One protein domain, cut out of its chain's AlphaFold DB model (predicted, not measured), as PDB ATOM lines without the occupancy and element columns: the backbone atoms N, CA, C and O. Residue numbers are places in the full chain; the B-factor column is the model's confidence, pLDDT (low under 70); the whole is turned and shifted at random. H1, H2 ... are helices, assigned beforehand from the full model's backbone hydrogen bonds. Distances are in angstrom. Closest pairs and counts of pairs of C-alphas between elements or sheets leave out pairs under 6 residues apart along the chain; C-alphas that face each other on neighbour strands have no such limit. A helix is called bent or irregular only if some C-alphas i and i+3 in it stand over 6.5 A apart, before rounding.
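AT A GLANCE: This is residues 2 to 143 of the 410 residues of a protein of Prevotella copri DSM 18205 (UniProt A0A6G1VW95). Two helices side by side, H3 and H6, stand crosswise to H1 and H5, which pack on each other at a steep angle; H1 crosses H3, and H5 meets H6 at a corner. The short helix H4 packs on the earlier part of H1, short H2 lies by the beginning of H3, and residues 100 to 105 of a long loop stick out. The printed part has 142 residues with six named helices, H1 to H6 in order along the chain, and no named strand; the class is all helix. It is compact, with a radius of gyration of the C-alphas of 15.6 A and spans of 44 by 36 by 30 A.

IN THESE COORDINATES: After residues 2 to 11, H1 runs from Leu 12, C-alpha at (115.399, 156.847, 123.283), to Gln 30, over 27.0 A. H2 is residues 47 to 51, 7.2 A long. H3, residues 59 to 77, spans 26.0 A and begins with C-alpha 59 at (129.345, 132.963, 136.792). H4 is residues 86 to 90, 6.2 A. H5, residues 108 to 126, spans 27.9 A. H6, residues 129 to 141, spans 19.8 A and ends with C-alpha 141 at (135.079, 137.022, 141.803); it is irregular, with C-alphas 130 and 133 7.5 A apart.

HOW THE PARTS SIT: H1 and H3 are the hub, touching three helices each. They touch through residues 21 to 25 and 68 to 72, closest at the C-alphas of Cys 25 and Ile 68, 6.7 A, and are only just about perpendicular at 71 degrees. Residues 13 to 20 of H1 touch H4, closest at the C-alphas of Gln 16 and Tyr 88, 5.7 A. Residues 23 to 27 of H1 touch residues 110 to 117 of H5 at a steep tilt of 54 degrees, the same way; the closest C-alphas, of Cys 27 and Gly 114, are 7.1 A apart. H3 and H6 touch at a shallow tilt of 14 degrees, opposite ways, closest at the C-alphas of Ile 67 and Leu 134, 5.9 A. Residues 120 to 124 of H5 touch residues 130 to 135 of H6, about perpendicular at 86 degrees; the closest C-alphas, of Trp 124 and Thr 131, are 5.7 A apart. H2 only just touches H3, with 3 pairs of C-alphas within 8 A, closest Leu 49 and Glu 61 at 7.2 A. H1 and H6 are apart. Every O i to N i+4 pair is within hydrogen-bond range in H1, H3 and H4; the counts are 14 of 15 in H5, 7 of 9 in H6 and 0 of 1 in H2, where 2 of 2 O i to N i+3 pairs are in range.

THE WHOLE: The two C-alphas farthest apart, of Lys 2 and Tyr 126, are 46.7 A apart. The printed part has no cut. The links H1 to H2, 16 residues, and H4 to H5, 17 residues, are long; in the first, residues 33 to 34 pair antiparallel with 40 to 41. The mean pLDDT of the printed part is 76.0, and it is under 70 at residues 2 to 9, 86 to 111 and 142 to 143.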
ATOM      1  N   LYS A   2     127.178 146.792 109.917       41.72
ATOM      2  CA  LYS A   2     126.360 145.702 110.507       41.72
ATOM      3  C   LYS A   2     126.136 145.753 112.034       41.72
ATOM      4  O   LYS A   2     125.119 145.269 112.509       41.72
ATOM      5  N   GLU A   3     127.045 146.338 112.820       46.47
ATOM      6  CA  GLU A   3     126.810 146.539 114.267       46.47
ATOM      7  C   GLU A   3     125.894 147.732 114.571       46.47
ATOM      8  O   GLU A   3     125.167 147.697 115.555       46.47
ATOM      9  N   LEU A   4     125.880 148.756 113.710       47.03
ATOM     10  CA  LEU A   4     125.037 149.950 113.867       47.03
ATOM     11  C   LEU A   4     123.560 149.659 113.563       47.03
ATOM     12  O   LEU A   4     122.689 150.262 114.182       47.03
ATOM     13  N   GLU A   5     123.268 148.696 112.681       51.91
ATOM     14  CA  GLU A   5     121.898 148.231 112.402       51.91
ATOM     15  C   GLU A   5     121.211 147.649 113.649       51.91
ATOM     16  O   GLU A   5     120.007 147.821 113.820       51.91
ATOM     17  N   LYS A   6     121.965 147.044 114.582       54.31
ATOM     18  CA  LYS A   6     121.413 146.541 115.854       54.31
ATOM     19  C   LYS A   6     120.929 147.651 116.787       54.31
ATOM     20  O   LYS A   6     120.098 147.375 117.643       54.31
ATOM     21  N   PHE A   7     121.435 148.879 116.639       55.22
ATOM     22  CA  PHE A   7     121.032 150.011 117.475       55.22
ATOM     23  C   PHE A   7     119.835 150.786 116.912       55.22
ATOM     24  O   PHE A   7     119.219 151.553 117.645       55.22
ATOM     25  N   GLN A   8     119.464 150.563 115.645       57.28
ATOM     26  CA  GLN A   8     118.299 151.206 115.020       57.28
ATOM     27  C   GLN A   8     116.956 150.736 115.608       57.28
ATOM     28  O   GLN A   8     115.937 151.381 115.384       57.28
ATOM     29  N   SER A   9     116.944 149.634 116.365       66.50
ATOM     30  CA  SER A   9     115.754 149.087 117.027       66.50
ATOM     31  C   SER A   9     115.521 149.620 118.446       66.50
ATOM     32  O   SER A   9     114.476 149.326 119.028       66.50
ATOM     33  N   PHE A  10     116.460 150.385 119.019       73.94
ATOM     34  CA  PHE A  10     116.324 150.909 120.376       73.94
ATOM     35  C   PHE A  10     115.594 152.249 120.398       73.94
ATOM     36  O   PHE A  10     115.898 153.166 119.634       73.94
ATOM     37  N   ASN A  11     114.645 152.383 121.321       82.19
ATOM     38  CA  ASN A  11     114.024 153.666 121.618       82.19
ATOM     39  C   ASN A  11     114.966 154.566 122.442       82.19
ATOM     40  O   ASN A  11     115.985 154.121 122.972       82.19
ATOM     41  N   LEU A  12     114.602 155.844 122.570       76.38
ATOM     42  CA  LEU A  12     115.399 156.847 123.283       76.38
ATOM     43  C   LEU A  12     115.769 156.413 124.710       76.38
ATOM     44  O   LEU A  12     116.935 156.494 125.087       76.38
ATOM     45  N   CYS A  13     114.803 155.893 125.468       78.25
ATOM     46  CA  CYS A  13     115.027 155.454 126.845       78.25
ATOM     47  C   CYS A  13     116.045 154.304 126.922       78.25
ATOM     48  O   CYS A  13     116.869 154.251 127.833       78.25
ATOM     49  N   GLN A  14     116.011 153.378 125.961       82.00
ATOM     50  CA  GLN A  14     116.967 152.272 125.875       82.00
ATOM     51  C   GLN A  14     118.379 152.771 125.550       82.00
ATOM     52  O   GLN A  14     119.338 152.292 126.151       82.00
ATOM     53  N   ILE A  15     118.514 153.761 124.663       80.12
ATOM     54  CA  ILE A  15     119.809 154.377 124.338       80.12
ATOM     55  C   ILE A  15     120.378 155.108 125.561       80.12
ATOM     56  O   ILE A  15     121.510 154.836 125.953       80.12
ATOM     57  N   GLN A  16     119.576 155.946 126.224       79.00
ATOM     58  CA  GLN A  16     119.967 156.642 127.458       79.00
ATOM     59  C   GLN A  16     120.404 155.661 128.557       79.00
ATOM     60  O   GLN A  16     121.383 155.892 129.271       79.00
ATOM     61  N   ARG A  17     119.715 154.515 128.674       84.56
ATOM     62  CA  ARG A  17     120.089 153.466 129.628       84.56
ATOM     63  C   ARG A  17     121.440 152.837 129.295       84.56
ATOM     64  O   ARG A  17     122.219 152.581 130.212       84.56
ATOM     65  N   LEU A  18     121.722 152.587 128.017       83.31
ATOM     66  CA  LEU A  18     123.010 152.050 127.572       83.31
ATOM     67  C   LEU A  18     124.154 153.042 127.817       83.31
ATOM     68  O   LEU A  18     125.210 152.624 128.282       83.31
ATOM     69  N   GLU A  19     123.934 154.339 127.588       80.94
ATOM     70  CA  GLU A  19     124.923 155.385 127.890       80.94
ATOM     71  C   GLU A  19     125.255 155.456 129.384       80.94
ATOM     72  O   GLU A  19     126.424 155.561 129.758       80.94
ATOM     73  N   LEU A  20     124.245 155.348 130.254       83.88
ATOM     74  CA  LEU A  20     124.459 155.282 131.699       83.88
ATOM     75  C   LEU A  20     125.281 154.046 132.093       83.88
ATOM     76  O   LEU A  20     126.192 154.147 132.918       83.88
ATOM     77  N   ILE A  21     124.967 152.881 131.518       86.88
ATOM     78  CA  ILE A  21     125.708 151.636 131.769       86.88
ATOM     79  C   ILE A  21     127.174 151.795 131.349       86.88
ATOM     80  O   ILE A  21     128.062 151.474 132.138       86.88
ATOM     81  N   ASP A  22     127.429 152.332 130.154       83.31
ATOM     82  CA  ASP A  22     128.779 152.579 129.633       83.31
ATOM     83  C   ASP A  22     129.566 153.545 130.534       83.31
ATOM     84  O   ASP A  22     130.685 153.249 130.957       83.31
ATOM     85  N   ALA A  23     128.940 154.648 130.956       82.44
ATOM     86  CA  ALA A  23     129.563 155.624 131.845       82.44
ATOM     87  C   ALA A  23     129.919 155.039 133.227       82.44
ATOM     88  O   ALA A  23     130.975 155.346 133.788       82.44
ATOM     89  N   VAL A  24     129.065 154.177 133.787       86.50
ATOM     90  CA  VAL A  24     129.344 153.486 135.057       86.50
ATOM     91  C   VAL A  24     130.463 152.454 134.892       86.50
ATOM     92  O   VAL A  24     131.319 152.356 135.778       86.50
ATOM     93  N   CYS A  25     130.510 151.729 133.772       86.81
ATOM     94  CA  CYS A  25     131.631 150.847 133.429       86.81
ATOM     95  C   CYS A  25     132.956 151.622 133.373       86.81
ATOM     96  O   CYS A  25     133.945 151.198 133.977       86.81
ATOM     97  N   ASP A  26     132.968 152.791 132.729       83.31
ATOM     98  CA  ASP A  26     134.144 153.660 132.658       83.31
ATOM     99  C   ASP A  26     134.593 154.152 134.040       83.31
ATOM    100  O   ASP A  26     135.788 154.117 134.349       83.31
ATOM    101  N   CYS A  27     133.656 154.538 134.911       84.69
ATOM    102  CA  CYS A  27     133.975 154.927 136.288       84.69
ATOM    103  C   CYS A  27     134.626 153.771 137.065       84.69
ATOM    104  O   CYS A  27     135.659 153.954 137.715       84.69
ATOM    105  N   TRP A  28     134.085 152.555 136.950       87.94
ATOM    106  CA  TRP A  28     134.663 151.365 137.577       87.94
ATOM    107  C   TRP A  28     136.051 150.993 137.038       87.94
ATOM    108  O   TRP A  28     136.898 150.518 137.804       87.94
ATOM    109  N   LYS A  29     136.299 151.208 135.743       85.44
ATOM    110  CA  LYS A  29     137.587 150.940 135.093       85.44
ATOM    111  C   LYS A  29     138.648 151.975 135.470       85.44
ATOM    112  O   LYS A  29     139.783 151.619 135.783       85.44
ATOM    113  N   GLN A  30     138.293 153.259 135.434       82.31
ATOM    114  CA  GLN A  30     139.232 154.366 135.631       82.31
ATOM    115  C   GLN A  30     139.469 154.658 137.118       82.31
ATOM    116  O   GLN A  30     140.615 154.660 137.586       82.31
ATOM    117  N   MET A  31     138.384 154.877 137.865       83.19
ATOM    118  CA  MET A  31     138.429 155.232 139.283       83.19
ATOM    119  C   MET A  31     138.556 153.965 140.132       83.19
ATOM    120  O   MET A  31     139.531 153.814 140.873       83.19
ATOM    121  N   GLY A  32     137.625 153.022 139.948       83.81
ATOM    122  CA  GLY A  32     137.479 151.856 140.819       83.81
ATOM    123  C   GLY A  32     137.196 152.253 142.271       83.81
ATOM    124  O   GLY A  32     136.816 153.390 142.548       83.81
ATOM    125  N   LEU A  33     137.406 151.315 143.196       84.88
ATOM    126  CA  LEU A  33     137.374 151.570 144.635       84.88
ATOM    127  C   LEU A  33     138.705 151.193 145.286       84.88
ATOM    128  O   LEU A  33     139.260 150.132 145.021       84.88
ATOM    129  N   GLU A  34     139.224 152.039 146.159       82.94
ATOM    130  CA  GLU A  34     140.447 151.796 146.914       82.94
ATOM    131  C   GLU A  34     140.137 151.092 148.238       82.94
ATOM    132  O   GLU A  34     139.315 151.546 149.029       82.94
ATOM    133  N   LEU A  35     140.774 149.949 148.482       78.50
ATOM    134  CA  LEU A  35     140.663 149.231 149.747       78.50
ATOM    135  C   LEU A  35     141.567 149.868 150.807       78.50
ATOM    136  O   LEU A  35     142.573 150.496 150.490       78.50
ATOM    137  N   LYS A  36     141.278 149.612 152.089       73.06
ATOM    138  CA  LYS A  36     142.090 150.107 153.221       73.06
ATOM    139  C   LYS A  36     143.571 149.704 153.164       73.06
ATOM    140  O   LYS A  36     144.396 150.359 153.781       73.06
ATOM    141  N   ASN A  37     143.905 148.633 152.446       72.69
ATOM    142  CA  ASN A  37     145.279 148.166 152.238       72.69
ATOM    143  C   ASN A  37     145.962 148.798 151.005       72.69
ATOM    144  O   ASN A  37     146.998 148.302 150.573       72.69
ATOM    145  N   GLY A  38     145.368 149.833 150.399       72.88
ATOM    146  CA  GLY A  38     145.883 150.520 149.210       72.88
ATOM    147  C   GLY A  38     145.641 149.784 147.885       72.88
ATOM    148  O   GLY A  38     145.947 150.309 146.816       72.88
ATOM    149  N   LYS A  39     145.069 148.570 147.906       78.56
ATOM    150  CA  LYS A  39     144.733 147.839 146.677       78.56
ATOM    151  C   LYS A  39     143.501 148.466 146.024       78.56
ATOM    152  O   LYS A  39     142.441 148.539 146.641       78.56
ATOM    153  N   LYS A  40     143.606 148.842 144.748       79.12
ATOM    154  CA  LYS A  40     142.451 149.289 143.957       79.12
ATOM    155  C   LYS A  40     141.696 148.107 143.363       79.12
ATOM    156  O   LYS A  40     142.263 147.255 142.682       79.12
ATOM    157  N   VAL A  41     140.400 148.082 143.625       79.88
ATOM    158  CA  VAL A  41     139.416 147.179 143.052       79.88
ATOM    159  C   VAL A  41     138.823 147.866 141.831       79.88
ATOM    160  O   VAL A  41     138.112 148.863 141.941       79.88
ATOM    161  N   ARG A  42     139.145 147.334 140.659       83.50
ATOM    162  CA  ARG A  42     138.616 147.789 139.375       83.50
ATOM    163  C   ARG A  42     137.810 146.671 138.741       83.50
ATOM    164  O   ARG A  42     138.065 145.496 139.003       83.50
ATOM    165  N   LEU A  43     136.852 147.054 137.909       83.38
ATOM    166  CA  LEU A  43     136.162 146.126 137.027       83.38
ATOM    167  C   LEU A  43     136.551 146.430 135.596       83.38
ATOM    168  O   LEU A  43     136.338 147.535 135.104       83.38
ATOM    169  N   GLU A  44     137.091 145.419 134.933       79.06
ATOM    170  CA  GLU A  44     137.215 145.421 133.487       79.06
ATOM    171  C   GLU A  44     135.990 144.721 132.908       79.06
ATOM    172  O   GLU A  44     135.800 143.512 133.066       79.06
ATOM    173  N   VAL A  45     135.131 145.520 132.282       77.75
ATOM    174  CA  VAL A  45     133.961 145.063 131.536       77.75
ATOM    175  C   VAL A  45     134.237 145.345 130.066       77.75
ATOM    176  O   VAL A  45     134.478 146.492 129.688       77.75
ATOM    177  N   THR A  46     134.259 144.300 129.241       75.62
ATOM    178  CA  THR A  46     134.330 144.464 127.787       75.62
ATOM    179  C   THR A  46     132.968 144.927 127.266       75.62
ATOM    180  O   THR A  46     131.943 144.492 127.796       75.62
ATOM    181  N   PRO A  47     132.910 145.768 126.218       71.62
ATOM    182  CA  PRO A  47     131.636 146.149 125.602       71.62
ATOM    183  C   PRO A  47     130.798 144.936 125.170       71.62
ATOM    184  O   PRO A  47     129.578 144.940 125.292       71.62
ATOM    185  N   GLU A  48     131.459 143.856 124.750       76.06
ATOM    186  CA  GLU A  48     130.840 142.574 124.397       76.06
ATOM    187  C   GLU A  48     130.029 141.960 125.547       76.06
ATOM    188  O   GLU A  48     128.988 141.353 125.302       76.06
ATOM    189  N   LEU A  49     130.453 142.156 126.804       79.81
ATOM    190  CA  LEU A  49     129.746 141.628 127.970       79.81
ATOM    191  C   LEU A  49     128.361 142.264 128.145       79.81
ATOM    192  O   LEU A  49     127.443 141.590 128.600       79.81
ATOM    193  N   ILE A  50     128.197 143.537 127.772       78.25
ATOM    194  CA  ILE A  50     126.920 144.263 127.894       78.25
ATOM    195  C   ILE A  50     125.869 143.671 126.945       78.25
ATOM    196  O   ILE A  50     124.687 143.625 127.277       78.25
ATOM    197  N   PHE A  51     126.300 143.186 125.779       80.31
ATOM    198  CA  PHE A  51     125.414 142.645 124.743       80.31
ATOM    199  C   PHE A  51     125.308 141.116 124.757       80.31
ATOM    200  O   PHE A  51     124.544 140.547 123.974       80.31
ATOM    201  N   LYS A  52     126.065 140.437 125.624       84.31
ATOM    202  CA  LYS A  52     126.034 138.979 125.741       84.31
ATOM    203  C   LYS A  52     124.721 138.532 126.405       84.31
ATOM    204  O   LYS A  52     124.362 139.071 127.452       84.31
ATOM    205  N   PRO A  53     123.993 137.541 125.857       84.62
ATOM    206  CA  PRO A  53     122.800 137.011 126.509       84.62
ATOM    207  C   PRO A  53     123.121 136.453 127.900       84.62
ATOM    208  O   PRO A  53     124.105 135.736 128.081       84.62
ATOM    209  N   TYR A  54     122.265 136.729 128.888       84.19
ATOM    210  CA  TYR A  54     122.503 136.318 130.280       84.19
ATOM    211  C   TYR A  54     122.670 134.794 130.449       84.19
ATOM    212  O   TYR A  54     123.400 134.344 131.332       84.19
ATOM    213  N   GLY A  55     122.015 133.990 129.602       85.00
ATOM    214  CA  GLY A  55     122.144 132.527 129.593       85.00
ATOM    215  C   GLY A  55     123.560 132.042 129.267       85.00
ATOM    216  O   GLY A  55     124.023 131.086 129.884       85.00
ATOM    217  N   ASP A  56     124.266 132.771 128.403       89.06
ATOM    218  CA  ASP A  56     125.593 132.407 127.895       89.06
ATOM    219  C   ASP A  56     126.730 132.961 128.765       89.06
ATOM    220  O   ASP A  56     127.909 132.678 128.532       89.06
ATOM    221  N   MET A  57     126.398 133.793 129.758       88.56
ATOM    222  CA  MET A  57     127.380 134.382 130.659       88.56
ATOM    223  C   MET A  57     127.909 133.357 131.675       88.56
ATOM    224  O   MET A  57     127.139 132.633 132.321       88.56
ATOM    225  N   THR A  58     129.225 133.357 131.893       88.50
ATOM    226  CA  THR A  58     129.876 132.636 132.996       88.50
ATOM    227  C   THR A  58     129.441 133.204 134.353       88.50
ATOM    228  O   THR A  58     128.901 134.309 134.449       88.50
ATOM    229  N   ASN A  59     129.680 132.472 135.447       83.31
ATOM    230  CA  ASN A  59     129.345 132.963 136.792       83.31
ATOM    231  C   ASN A  59     130.071 134.269 137.139       83.31
ATOM    232  O   ASN A  59     129.482 135.141 137.777       83.31
ATOM    233  N   GLU A  60     131.320 134.410 136.698       84.88
ATOM    234  CA  GLU A  60     132.100 135.632 136.854       84.88
ATOM    235  C   GLU A  60     131.493 136.785 136.045       84.88
ATOM    236  O   GLU A  60     131.258 137.862 136.588       84.88
ATOM    237  N   GLU A  61     131.166 136.554 134.774       88.38
ATOM    238  CA  GLU A  61     130.535 137.545 133.895       88.38
ATOM    239  C   GLU A  61     129.194 138.048 134.455       88.38
ATOM    240  O   GLU A  61     128.975 139.258 134.538       88.38
ATOM    241  N   LYS A  62     128.339 137.138 134.943       89.19
ATOM    242  CA  LYS A  62     127.067 137.483 135.610       89.19
ATOM    243  C   LYS A  62     127.281 138.373 136.829       89.19
ATOM    244  O   LYS A  62     126.507 139.297 137.072       89.19
ATOM    245  N   CYS A  63     128.333 138.112 137.596       88.88
ATOM    246  CA  CYS A  63     128.634 138.870 138.801       88.88
ATOM    247  C   CYS A  63     129.255 140.243 138.486       88.88
ATOM    248  O   CYS A  63     128.878 141.233 139.113       88.88
ATOM    249  N   LYS A  64     130.085 140.359 137.438       89.06
ATOM    250  CA  LYS A  64     130.520 141.663 136.899       89.06
ATOM    251  C   LYS A  64     129.321 142.498 136.450       89.06
ATOM    252  O   LYS A  64     129.192 143.651 136.856       89.06
ATOM    253  N   HIS A  65     128.405 141.894 135.693       89.31
ATOM    254  CA  HIS A  65     127.167 142.539 135.262       89.31
ATOM    255  C   HIS A  65     126.332 143.001 136.470       89.31
ATOM    256  O   HIS A  65     125.906 144.152 136.535       89.31
ATOM    257  N   TYR A  66     126.180 142.154 137.492       91.62
ATOM    258  CA  TYR A  66     125.485 142.521 138.725       91.62
ATOM    259  C   TYR A  66     126.082 143.739 139.423       91.62
ATOM    260  O   TYR A  66     125.326 144.596 139.872       91.62
ATOM    261  N   ILE A  67     127.409 143.842 139.509       92.00
ATOM    262  CA  ILE A  67     128.057 144.983 140.163       92.00
ATOM    263  C   ILE A  67     127.695 146.292 139.453       92.00
ATOM    264  O   ILE A  67     127.335 147.261 140.125       92.00
ATOM    265  N   ILE A  68     127.717 146.316 138.119       91.56
ATOM    266  CA  ILE A  68     127.346 147.502 137.333       91.56
ATOM    267  C   ILE A  68     125.896 147.907 137.617       91.56
ATOM    268  O   ILE A  68     125.637 149.028 138.059       91.56
ATOM    269  N   TYR A  69     124.956 146.974 137.465       91.38
ATOM    270  CA  TYR A  69     123.536 147.255 137.691       91.38
ATOM    271  C   TYR A  69     123.232 147.612 139.142       91.38
ATOM    272  O   TYR A  69     122.407 148.484 139.408       91.38
ATOM    273  N   LYS A  70     123.910 146.978 140.102       93.88
ATOM    274  CA  LYS A  70     123.716 147.280 141.518       93.88
ATOM    275  C   LYS A  70     124.275 148.653 141.886       93.88
ATOM    276  O   LYS A  70     123.683 149.314 142.733       93.88
ATOM    277  N   THR A  71     125.349 149.096 141.232       93.50
ATOM    278  CA  THR A  71     125.878 150.464 141.367       93.50
ATOM    279  C   THR A  71     124.849 151.485 140.885       93.50
ATOM    280  O   THR A  71     124.521 152.409 141.624       93.50
ATOM    281  N   ILE A  72     124.271 151.269 139.698       92.06
ATOM    282  CA  ILE A  72     123.206 152.123 139.151       92.06
ATOM    283  C   ILE A  72     122.003 152.158 140.102       92.06
ATOM    284  O   ILE A  72     121.571 153.231 140.508       92.06
ATOM    285  N   ALA A  73     121.535 150.994 140.557       93.00
ATOM    286  CA  ALA A  73     120.408 150.911 141.482       93.00
ATOM    287  C   ALA A  73     120.667 151.663 142.801       93.00
ATOM    288  O   ALA A  73     119.754 152.273 143.350       93.00
ATOM    289  N   ILE A  74     121.900 151.646 143.326       92.31
ATOM    290  CA  ILE A  74     122.276 152.444 144.506       92.31
ATOM    291  C   ILE A  74     122.149 153.941 144.202       92.31
ATOM    292  O   ILE A  74     121.549 154.673 144.988       92.31
ATOM    293  N   PHE A  75     122.677 154.390 143.065       91.12
ATOM    294  CA  PHE A  75     122.623 155.792 142.654       91.12
ATOM    295  C   PHE A  75     121.197 156.301 142.398       91.12
ATOM    296  O   PHE A  75     120.931 157.482 142.617       91.12
ATOM    297  N   GLU A  76     120.288 155.420 141.984       88.31
ATOM    298  CA  GLU A  76     118.864 155.720 141.784       88.31
ATOM    299  C   GLU A  76     118.060 155.684 143.087       88.31
ATOM    300  O   GLU A  76     117.144 156.479 143.272       88.31
ATOM    301  N   THR A  77     118.399 154.783 144.013       90.12
ATOM    302  CA  THR A  77     117.628 154.586 145.253       90.12
ATOM    303  C   THR A  77     117.956 155.642 146.306       90.12
ATOM    304  O   THR A  77     117.071 156.139 147.000       90.12
ATOM    305  N   TYR A  78     119.239 155.975 146.473       86.44
ATOM    306  CA  TYR A  78     119.703 156.772 147.607       86.44
ATOM    307  C   TYR A  78     119.976 158.223 147.197       86.44
ATOM    308  O   TYR A  78     120.994 158.538 146.577       86.44
ATOM    309  N   SER A  79     119.111 159.133 147.648       84.12
ATOM    310  CA  SER A  79     119.214 160.581 147.392       84.12
ATOM    311  C   SER A  79     120.561 161.194 147.790       84.12
ATOM    312  O   SER A  79     121.009 162.166 147.185       84.12
ATOM    313  N   THR A  80     121.259 160.600 148.763       83.81
ATOM    314  CA  THR A  80     122.582 161.040 149.232       83.81
ATOM    315  C   THR A  80     123.634 161.073 148.124       83.81
ATOM    316  O   THR A  80     124.575 161.868 148.194       83.81
ATOM    317  N   PHE A  81     123.475 160.260 147.078       84.19
ATOM    318  CA  PHE A  81     124.370 160.247 145.920       84.19
ATOM    319  C   PHE A  81     124.077 161.373 144.920       84.19
ATOM    320  O   PHE A  81     124.880 161.592 144.021       84.19
ATOM    321  N   GLY A  82     122.998 162.144 145.107       78.75
ATOM    322  CA  GLY A  82     122.637 163.275 144.247       78.75
ATOM    323  C   GLY A  82     121.995 162.869 142.920       78.75
ATOM    324  O   GLY A  82     122.001 163.668 141.987       78.75
ATOM    325  N   TYR A  83     121.475 161.637 142.839       80.12
ATOM    326  CA  TYR A  83     120.806 161.071 141.664       80.12
ATOM    327  C   TYR A  83     121.581 161.289 140.351       80.12
ATOM    328  O   TYR A  83     121.068 161.900 139.410       80.12
ATOM    329  N   PRO A  84     122.831 160.798 140.253       77.00
ATOM    330  CA  PRO A  84     123.670 161.034 139.078       77.00
ATOM    331  C   PRO A  84     123.069 160.430 137.794       77.00
ATOM    332  O   PRO A  84     123.389 160.889 136.701       77.00
ATOM    333  N   CYS A  85     122.167 159.450 137.924       76.81
ATOM    334  CA  CYS A  85     121.474 158.787 136.821       76.81
ATOM    335  C   CYS A  85     120.398 159.664 136.150       76.81
ATOM    336  O   CYS A  85     120.219 159.552 134.943       76.81
ATOM    337  N   LEU A  86     119.756 160.596 136.878       69.44
ATOM    338  CA  LEU A  86     118.683 161.462 136.342       69.44
ATOM    339  C   LEU A  86     119.136 162.314 135.152       69.44
ATOM    340  O   LEU A  86     118.334 162.690 134.300       69.44
ATOM    341  N   ALA A  87     120.425 162.645 135.095       62.91
ATOM    342  CA  ALA A  87     120.972 163.459 134.020       62.91
ATOM    343  C   ALA A  87     120.907 162.747 132.657       62.91
ATOM    344  O   ALA A  87     120.798 163.412 131.634       62.91
ATOM    345  N   TYR A  88     120.898 161.411 132.658       65.44
ATOM    346  CA  TYR A  88     120.721 160.591 131.459       65.44
ATOM    347  C   TYR A  88     119.245 160.432 131.073       65.44
ATOM    348  O   TYR A  88     118.957 160.120 129.927       65.44
ATOM    349  N   GLU A  89     118.307 160.664 131.996       59.66
ATOM    350  CA  GLU A  89     116.861 160.603 131.731       59.66
ATOM    351  C   GLU A  89     116.307 161.937 131.206       59.66
ATOM    352  O   GLU A  89     115.372 161.956 130.407       59.66
ATOM    353  N   THR A  90     116.878 163.058 131.658       55.00
ATOM    354  CA  THR A  90     116.294 164.402 131.486       55.00
ATOM    355  C   THR A  90     117.003 165.282 130.461       55.00
ATOM    356  O   THR A  90     116.369 166.183 129.909       55.00
ATOM    357  N   GLU A  91     118.286 165.047 130.169       54.56
ATOM    358  CA  GLU A  91     119.040 165.845 129.199       54.56
ATOM    359  C   GLU A  91     119.231 165.072 127.876       54.56
ATOM    360  O   GLU A  91     119.460 163.865 127.834       54.56
ATOM    361  N   SER A  92     119.020 165.788 126.770       47.59
ATOM    362  CA  SER A  92     118.958 165.284 125.393       47.59
ATOM    363  C   SER A  92     120.312 164.772 124.883       47.59
ATOM    364  O   SER A  92     121.342 165.397 125.132       47.59
ATOM    365  N   LEU A  93     120.270 163.726 124.038       47.44
ATOM    366  CA  LEU A  93     121.365 163.162 123.218       47.44
ATOM    367  C   LEU A  93     122.274 164.197 122.517       47.44
ATOM    368  O   LEU A  93     123.374 163.857 122.088       47.44
ATOM    369  N   PHE A  94     121.826 165.447 122.353       43.19
ATOM    370  CA  PHE A  94     122.505 166.461 121.541       43.19
ATOM    371  C   PHE A  94     122.888 167.752 122.277       43.19
ATOM    372  O   PHE A  94     123.528 168.618 121.676       43.19
ATOM    373  N   SER A  95     122.573 167.913 123.567       42.22
ATOM    374  CA  SER A  95     122.985 169.108 124.315       42.22
ATOM    375  C   SER A  95     124.358 168.919 124.962       42.22
ATOM    376  O   SER A  95     124.477 168.726 126.166       42.22
ATOM    377  N   GLY A  96     125.410 169.035 124.149       41.16
ATOM    378  CA  GLY A  96     126.749 169.359 124.648       41.16
ATOM    379  C   GLY A  96     127.758 168.212 124.673       41.16
ATOM    380  O   GLY A  96     128.216 167.794 125.730       41.16
ATOM    381  N   SER A  97     128.226 167.861 123.473       37.38
ATOM    382  CA  SER A  97     129.578 167.365 123.156       37.38
ATOM    383  C   SER A  97     130.023 165.995 123.691       37.38
ATOM    384  O   SER A  97     130.500 165.854 124.811       37.38
ATOM    385  N   MET A  98     130.001 165.032 122.764       35.47
ATOM    386  CA  MET A  98     131.193 164.405 122.172       35.47
ATOM    387  C   MET A  98     132.260 163.898 123.155       35.47
ATOM    388  O   MET A  98     132.948 164.670 123.821       35.47
ATOM    389  N   LYS A  99     132.486 162.579 123.107       39.09
ATOM    390  CA  LYS A  99     133.755 161.912 123.442       39.09
ATOM    391  C   LYS A  99     134.946 162.861 123.249       39.09
ATOM    392  O   LYS A  99     135.127 163.366 122.149       39.09
ATOM    393  N   TYR A 100     135.755 163.080 124.284       38.78
ATOM    394  CA  TYR A 100     137.175 162.707 124.307       38.78
ATOM    395  C   TYR A 100     137.877 163.244 125.558       38.78
ATOM    396  O   TYR A 100     137.843 164.426 125.891       38.78
ATOM    397  N   ILE A 101     138.612 162.330 126.184       40.62
ATOM    398  CA  ILE A 101     139.725 162.578 127.093       40.62
ATOM    399  C   ILE A 101     140.783 163.387 126.325       40.62
ATOM    400  O   ILE A 101     141.592 162.835 125.585       40.62
ATOM    401  N   LYS A 102     140.778 164.708 126.486       32.81
ATOM    402  CA  LYS A 102     141.947 165.567 126.272       32.81
ATOM    403  C   LYS A 102     141.942 166.613 127.385       32.81
ATOM    404  O   LYS A 102     141.020 167.410 127.488       32.81
ATOM    405  N   ASN A 103     142.982 166.590 128.218       32.81
ATOM    406  CA  ASN A 103     143.310 167.603 129.232       32.81
ATOM    407  C   ASN A 103     142.503 167.605 130.548       32.81
ATOM    408  O   ASN A 103     142.287 168.664 131.130       32.81
ATOM    409  N   GLY A 104     142.115 166.435 131.067       42.16
ATOM    410  CA  GLY A 104     141.806 166.291 132.502       42.16
ATOM    411  C   GLY A 104     140.592 167.071 133.027       42.16
ATOM    412  O   GLY A 104     140.491 167.286 134.232       42.16
ATOM    413  N   ARG A 105     139.669 167.496 132.155       35.34
ATOM    414  CA  ARG A 105     138.387 168.093 132.554       35.34
ATOM    415  C   ARG A 105     137.242 167.198 132.095       35.34
ATOM    416  O   ARG A 105     136.983 167.058 130.905       35.34
ATOM    417  N   TYR A 106     136.605 166.566 133.072       44.22
ATOM    418  CA  TYR A 106     135.423 165.728 132.920       44.22
ATOM    419  C   TYR A 106     134.224 166.574 132.442       44.22
ATOM    420  O   TYR A 106     134.019 167.696 132.914       44.22
ATOM    421  N   GLY A 107     133.441 166.047 131.494       50.78
ATOM    422  CA  GLY A 107     132.145 166.610 131.103       50.78
ATOM    423  C   GLY A 107     131.162 166.705 132.280       50.78
ATOM    424  O   GLY A 107     131.340 166.091 133.332       50.78
ATOM    425  N   ARG A 108     130.092 167.493 132.123       49.12
ATOM    426  CA  ARG A 108     129.150 167.800 133.220       49.12
ATOM    427  C   ARG A 108     128.520 166.544 133.847       49.12
ATOM    428  O   ARG A 108     128.372 166.488 135.065       49.12
ATOM    429  N   TYR A 109     128.218 165.529 133.033       53.59
ATOM    430  CA  TYR A 109     127.670 164.236 133.471       53.59
ATOM    431  C   TYR A 109     128.693 163.368 134.210       53.59
ATOM    432  O   TYR A 109     128.387 162.786 135.252       53.59
ATOM    433  N   THR A 110     129.936 163.333 133.718       59.25
ATOM    434  CA  THR A 110     131.016 162.547 134.327       59.25
ATOM    435  C   THR A 110     131.479 163.134 135.660       59.25
ATOM    436  O   THR A 110     131.910 162.377 136.525       59.25
ATOM    437  N   ASN A 111     131.278 164.436 135.900       68.31
ATOM    438  CA  ASN A 111     131.486 165.042 137.222       68.31
ATOM    439  C   ASN A 111     130.490 164.534 138.278       68.31
ATOM    440  O   ASN A 111     130.918 164.136 139.358       68.31
ATOM    441  N   LYS A 112     129.182 164.468 137.976       77.62
ATOM    442  CA  LYS A 112     128.178 163.961 138.938       77.62
ATOM    443  C   LYS A 112     128.393 162.484 139.271       77.62
ATOM    444  O   LYS A 112     128.307 162.097 140.435       77.62
ATOM    445  N   LEU A 113     128.692 161.661 138.263       81.62
ATOM    446  CA  LEU A 113     129.043 160.255 138.484       81.62
ATOM    447  C   LEU A 113     130.344 160.122 139.287       81.62
ATOM    448  O   LEU A 113     130.387 159.327 140.220       81.62
ATOM    449  N   GLY A 114     131.365 160.931 138.994       81.38
ATOM    450  CA  GLY A 114     132.615 160.953 139.756       81.38
ATOM    451  C   GLY A 114     132.410 161.310 141.233       81.38
ATOM    452  O   GLY A 114     132.918 160.616 142.114       81.38
ATOM    453  N   GLU A 115     131.602 162.333 141.526       84.56
ATOM    454  CA  GLU A 115     131.213 162.690 142.898       84.56
ATOM    455  C   GLU A 115     130.446 161.555 143.593       84.56
ATOM    456  O   GLU A 115     130.724 161.226 144.751       84.56
ATOM    457  N   ALA A 116     129.505 160.916 142.889       87.75
ATOM    458  CA  ALA A 116     128.758 159.776 143.410       87.75
ATOM    459  C   ALA A 116     129.670 158.572 143.699       87.75
ATOM    460  O   ALA A 116     129.502 157.919 144.730       87.75
ATOM    461  N   PHE A 117     130.677 158.315 142.861       89.62
ATOM    462  CA  PHE A 117     131.710 157.309 143.115       89.62
ATOM    463  C   PHE A 117     132.593 157.669 144.315       89.62
ATOM    464  O   PHE A 117     132.915 156.792 145.113       89.62
ATOM    465  N   GLY A 118     132.925 158.948 144.516       87.81
ATOM    466  CA  GLY A 118     133.607 159.410 145.730       87.81
ATOM    467  C   GLY A 118     132.789 159.139 147.000       87.81
ATOM    468  O   GLY A 118     133.314 158.657 148.003       87.81
ATOM    469  N   LYS A 119     131.469 159.352 146.950       89.62
ATOM    470  CA  LYS A 119     130.560 158.971 148.048       89.62
ATOM    471  C   LYS A 119     130.478 157.451 148.218       89.62
ATOM    472  O   LYS A 119     130.499 156.962 149.345       89.62
ATOM    473  N   LEU A 120     130.447 156.699 147.116       91.25
ATOM    474  CA  LEU A 120     130.442 155.234 147.125       91.25
ATOM    475  C   LEU A 120     131.703 154.674 147.793       91.25
ATOM    476  O   LEU A 120     131.608 153.739 148.582       91.25
ATOM    477  N   GLN A 121     132.860 155.284 147.531       90.06
ATOM    478  CA  GLN A 121     134.136 154.973 148.170       90.06
ATOM    479  C   GLN A 121     134.087 155.158 149.690       90.06
ATOM    480  O   GLN A 121     134.559 154.293 150.434       90.06
ATOM    481  N   ASN A 122     133.485 156.248 150.165       88.50
ATOM    482  CA  ASN A 122     133.332 156.505 151.597       88.50
ATOM    483  C   ASN A 122     132.420 155.457 152.257       88.50
ATOM    484  O   ASN A 122     132.804 154.839 153.252       88.50
ATOM    485  N   GLU A 123     131.258 155.184 151.657       89.12
ATOM    486  CA  GLU A 123     130.317 154.158 152.128       89.12
ATOM    487  C   GLU A 123     130.932 152.748 152.098       89.12
ATOM    488  O   GLU A 123     130.683 151.927 152.986       89.12
ATOM    489  N   TRP A 124     131.752 152.448 151.088       89.56
ATOM    490  CA  TRP A 124     132.496 151.196 150.980       89.56
ATOM    491  C   TRP A 124     133.511 151.041 152.116       89.56
ATOM    492  O   TRP A 124     133.514 150.016 152.798       89.56
ATOM    493  N   ASN A 125     134.328 152.066 152.368       87.44
ATOM    494  CA  ASN A 125     135.352 152.052 153.418       87.44
ATOM    495  C   ASN A 125     134.764 151.976 154.830       87.44
ATOM    496  O   ASN A 125     135.353 151.342 155.715       87.44
ATOM    497  N   TYR A 126     133.595 152.585 155.032       85.62
ATOM    498  CA  TYR A 126     132.833 152.491 156.275       85.62
ATOM    499  C   TYR A 126     132.159 151.114 156.464       85.62
ATOM    500  O   TYR A 126     131.795 150.734 157.581       85.62
ATOM    501  N   LYS A 127     132.052 150.317 155.390       87.38
ATOM    502  CA  LYS A 127     131.291 149.061 155.324       87.38
ATOM    503  C   LYS A 127     129.806 149.263 155.653       87.38
ATOM    504  O   LYS A 127     129.241 148.560 156.488       87.38
ATOM    505  N   SER A 128     129.185 150.227 154.982       86.62
ATOM    506  CA  SER A 128     127.746 150.492 155.081       86.62
ATOM    507  C   SER A 128     126.897 149.392 154.434       86.62
ATOM    508  O   SER A 128     127.371 148.695 153.523       86.62
ATOM    509  N   HIS A 129     125.640 149.235 154.870       86.69
ATOM    510  CA  HIS A 129     124.682 148.304 154.254       86.69
ATOM    511  C   HIS A 129     124.425 148.623 152.774       86.69
ATOM    512  O   HIS A 129     124.184 147.710 151.983       86.69
ATOM    513  N   ILE A 130     124.541 149.897 152.373       89.81
ATOM    514  CA  ILE A 130     124.322 150.357 150.990       89.81
ATOM    515  C   ILE A 130     125.240 149.605 150.019       89.81
ATOM    516  O   ILE A 130     124.816 149.143 148.960       89.81
ATOM    517  N   THR A 131     126.503 149.438 150.407       91.62
ATOM    518  CA  THR A 131     127.556 148.832 149.587       91.62
ATOM    519  C   THR A 131     127.763 147.339 149.876       91.62
ATOM    520  O   THR A 131     128.593 146.711 149.221       91.62
ATOM    521  N   LEU A 132     126.987 146.731 150.789       90.69
ATOM    522  CA  LEU A 132     127.121 145.319 151.187       90.69
ATOM    523  C   LEU A 132     127.022 144.363 149.993       90.69
ATOM    524  O   LEU A 132     127.875 143.499 149.816       90.69
ATOM    525  N   LYS A 133     126.013 144.546 149.135       91.75
ATOM    526  CA  LYS A 133     125.816 143.689 147.953       91.75
ATOM    527  C   LYS A 133     126.962 143.796 146.946       91.75
ATOM    528  O   LYS A 133     127.285 142.806 146.295       91.75
ATOM    529  N   LEU A 134     127.585 144.972 146.839       91.94
ATOM    530  CA  LEU A 134     128.771 145.150 146.004       91.94
ATOM    531  C   LEU A 134     129.969 144.416 146.622       91.94
ATOM    532  O   LEU A 134     130.646 143.676 145.917       91.94
ATOM    533  N   ARG A 135     130.189 144.546 147.939       90.12
ATOM    534  CA  ARG A 135     131.258 143.822 148.653       90.12
ATOM    535  C   ARG A 135     131.125 142.304 148.516       90.12
ATOM    536  O   ARG A 135     132.107 141.668 148.151       90.12
ATOM    537  N   GLN A 136     129.919 141.753 148.684       91.06
ATOM    538  CA  GLN A 136     129.629 140.329 148.445       91.06
ATOM    539  C   GLN A 136     130.047 139.894 147.033       91.06
ATOM    540  O   GLN A 136     130.769 138.916 146.854       91.06
ATOM    541  N   ALA A 137     129.627 140.651 146.013       90.75
ATOM    542  CA  ALA A 137     129.944 140.353 144.618       90.75
ATOM    543  C   ALA A 137     131.454 140.384 144.337       90.75
ATOM    544  O   ALA A 137     131.993 139.480 143.697       90.75
ATOM    545  N   PHE A 138     132.163 141.379 144.873       87.94
ATOM    546  CA  PHE A 138     133.613 141.481 144.721       87.94
ATOM    547  C   PHE A 138     134.382 140.388 145.462       87.94
ATOM    548  O   PHE A 138     135.350 139.854 144.911       87.94
ATOM    549  N   ASN A 139     133.944 140.027 146.669       87.56
ATOM    550  CA  ASN A 139     134.541 138.937 147.432       87.56
ATOM    551  C   ASN A 139     134.406 137.590 146.705       87.56
ATOM    552  O   ASN A 139     135.246 136.708 146.892       87.56
ATOM    553  N   TYR A 140     133.397 137.449 145.840       85.38
ATOM    554  CA  TYR A 140     133.125 136.229 145.086       85.38
ATOM    555  C   TYR A 140     133.975 136.054 143.808       85.38
ATOM    556  O   TYR A 140     134.283 134.921 143.452       85.38
ATOM    557  N   ILE A 141     134.384 137.126 143.110       79.44
ATOM    558  CA  ILE A 141     135.079 137.022 141.803       79.44
ATOM    559  C   ILE A 141     136.615 137.130 141.904       79.44
ATOM    560  O   ILE A 141     137.338 136.411 141.226       79.44
ATOM    561  N   ASN A 142     137.153 138.027 142.737       65.94
ATOM    562  CA  ASN A 142     138.545 138.500 142.601       65.94
ATOM    563  C   ASN A 142     139.575 137.764 143.483       65.94
ATOM    564  O   ASN A 142     140.446 138.405 144.080       65.94
ATOM    565  N   ASN A 143     139.466 136.438 143.633       65.38
ATOM    566  CA  ASN A 143     140.160 135.700 144.708       65.38
ATOM    567  C   ASN A 143     139.903 136.335 146.091       65.38
ATOM    568  O   ASN A 143     140.777 136.346 146.967       65.38
TER     569      ASN A 143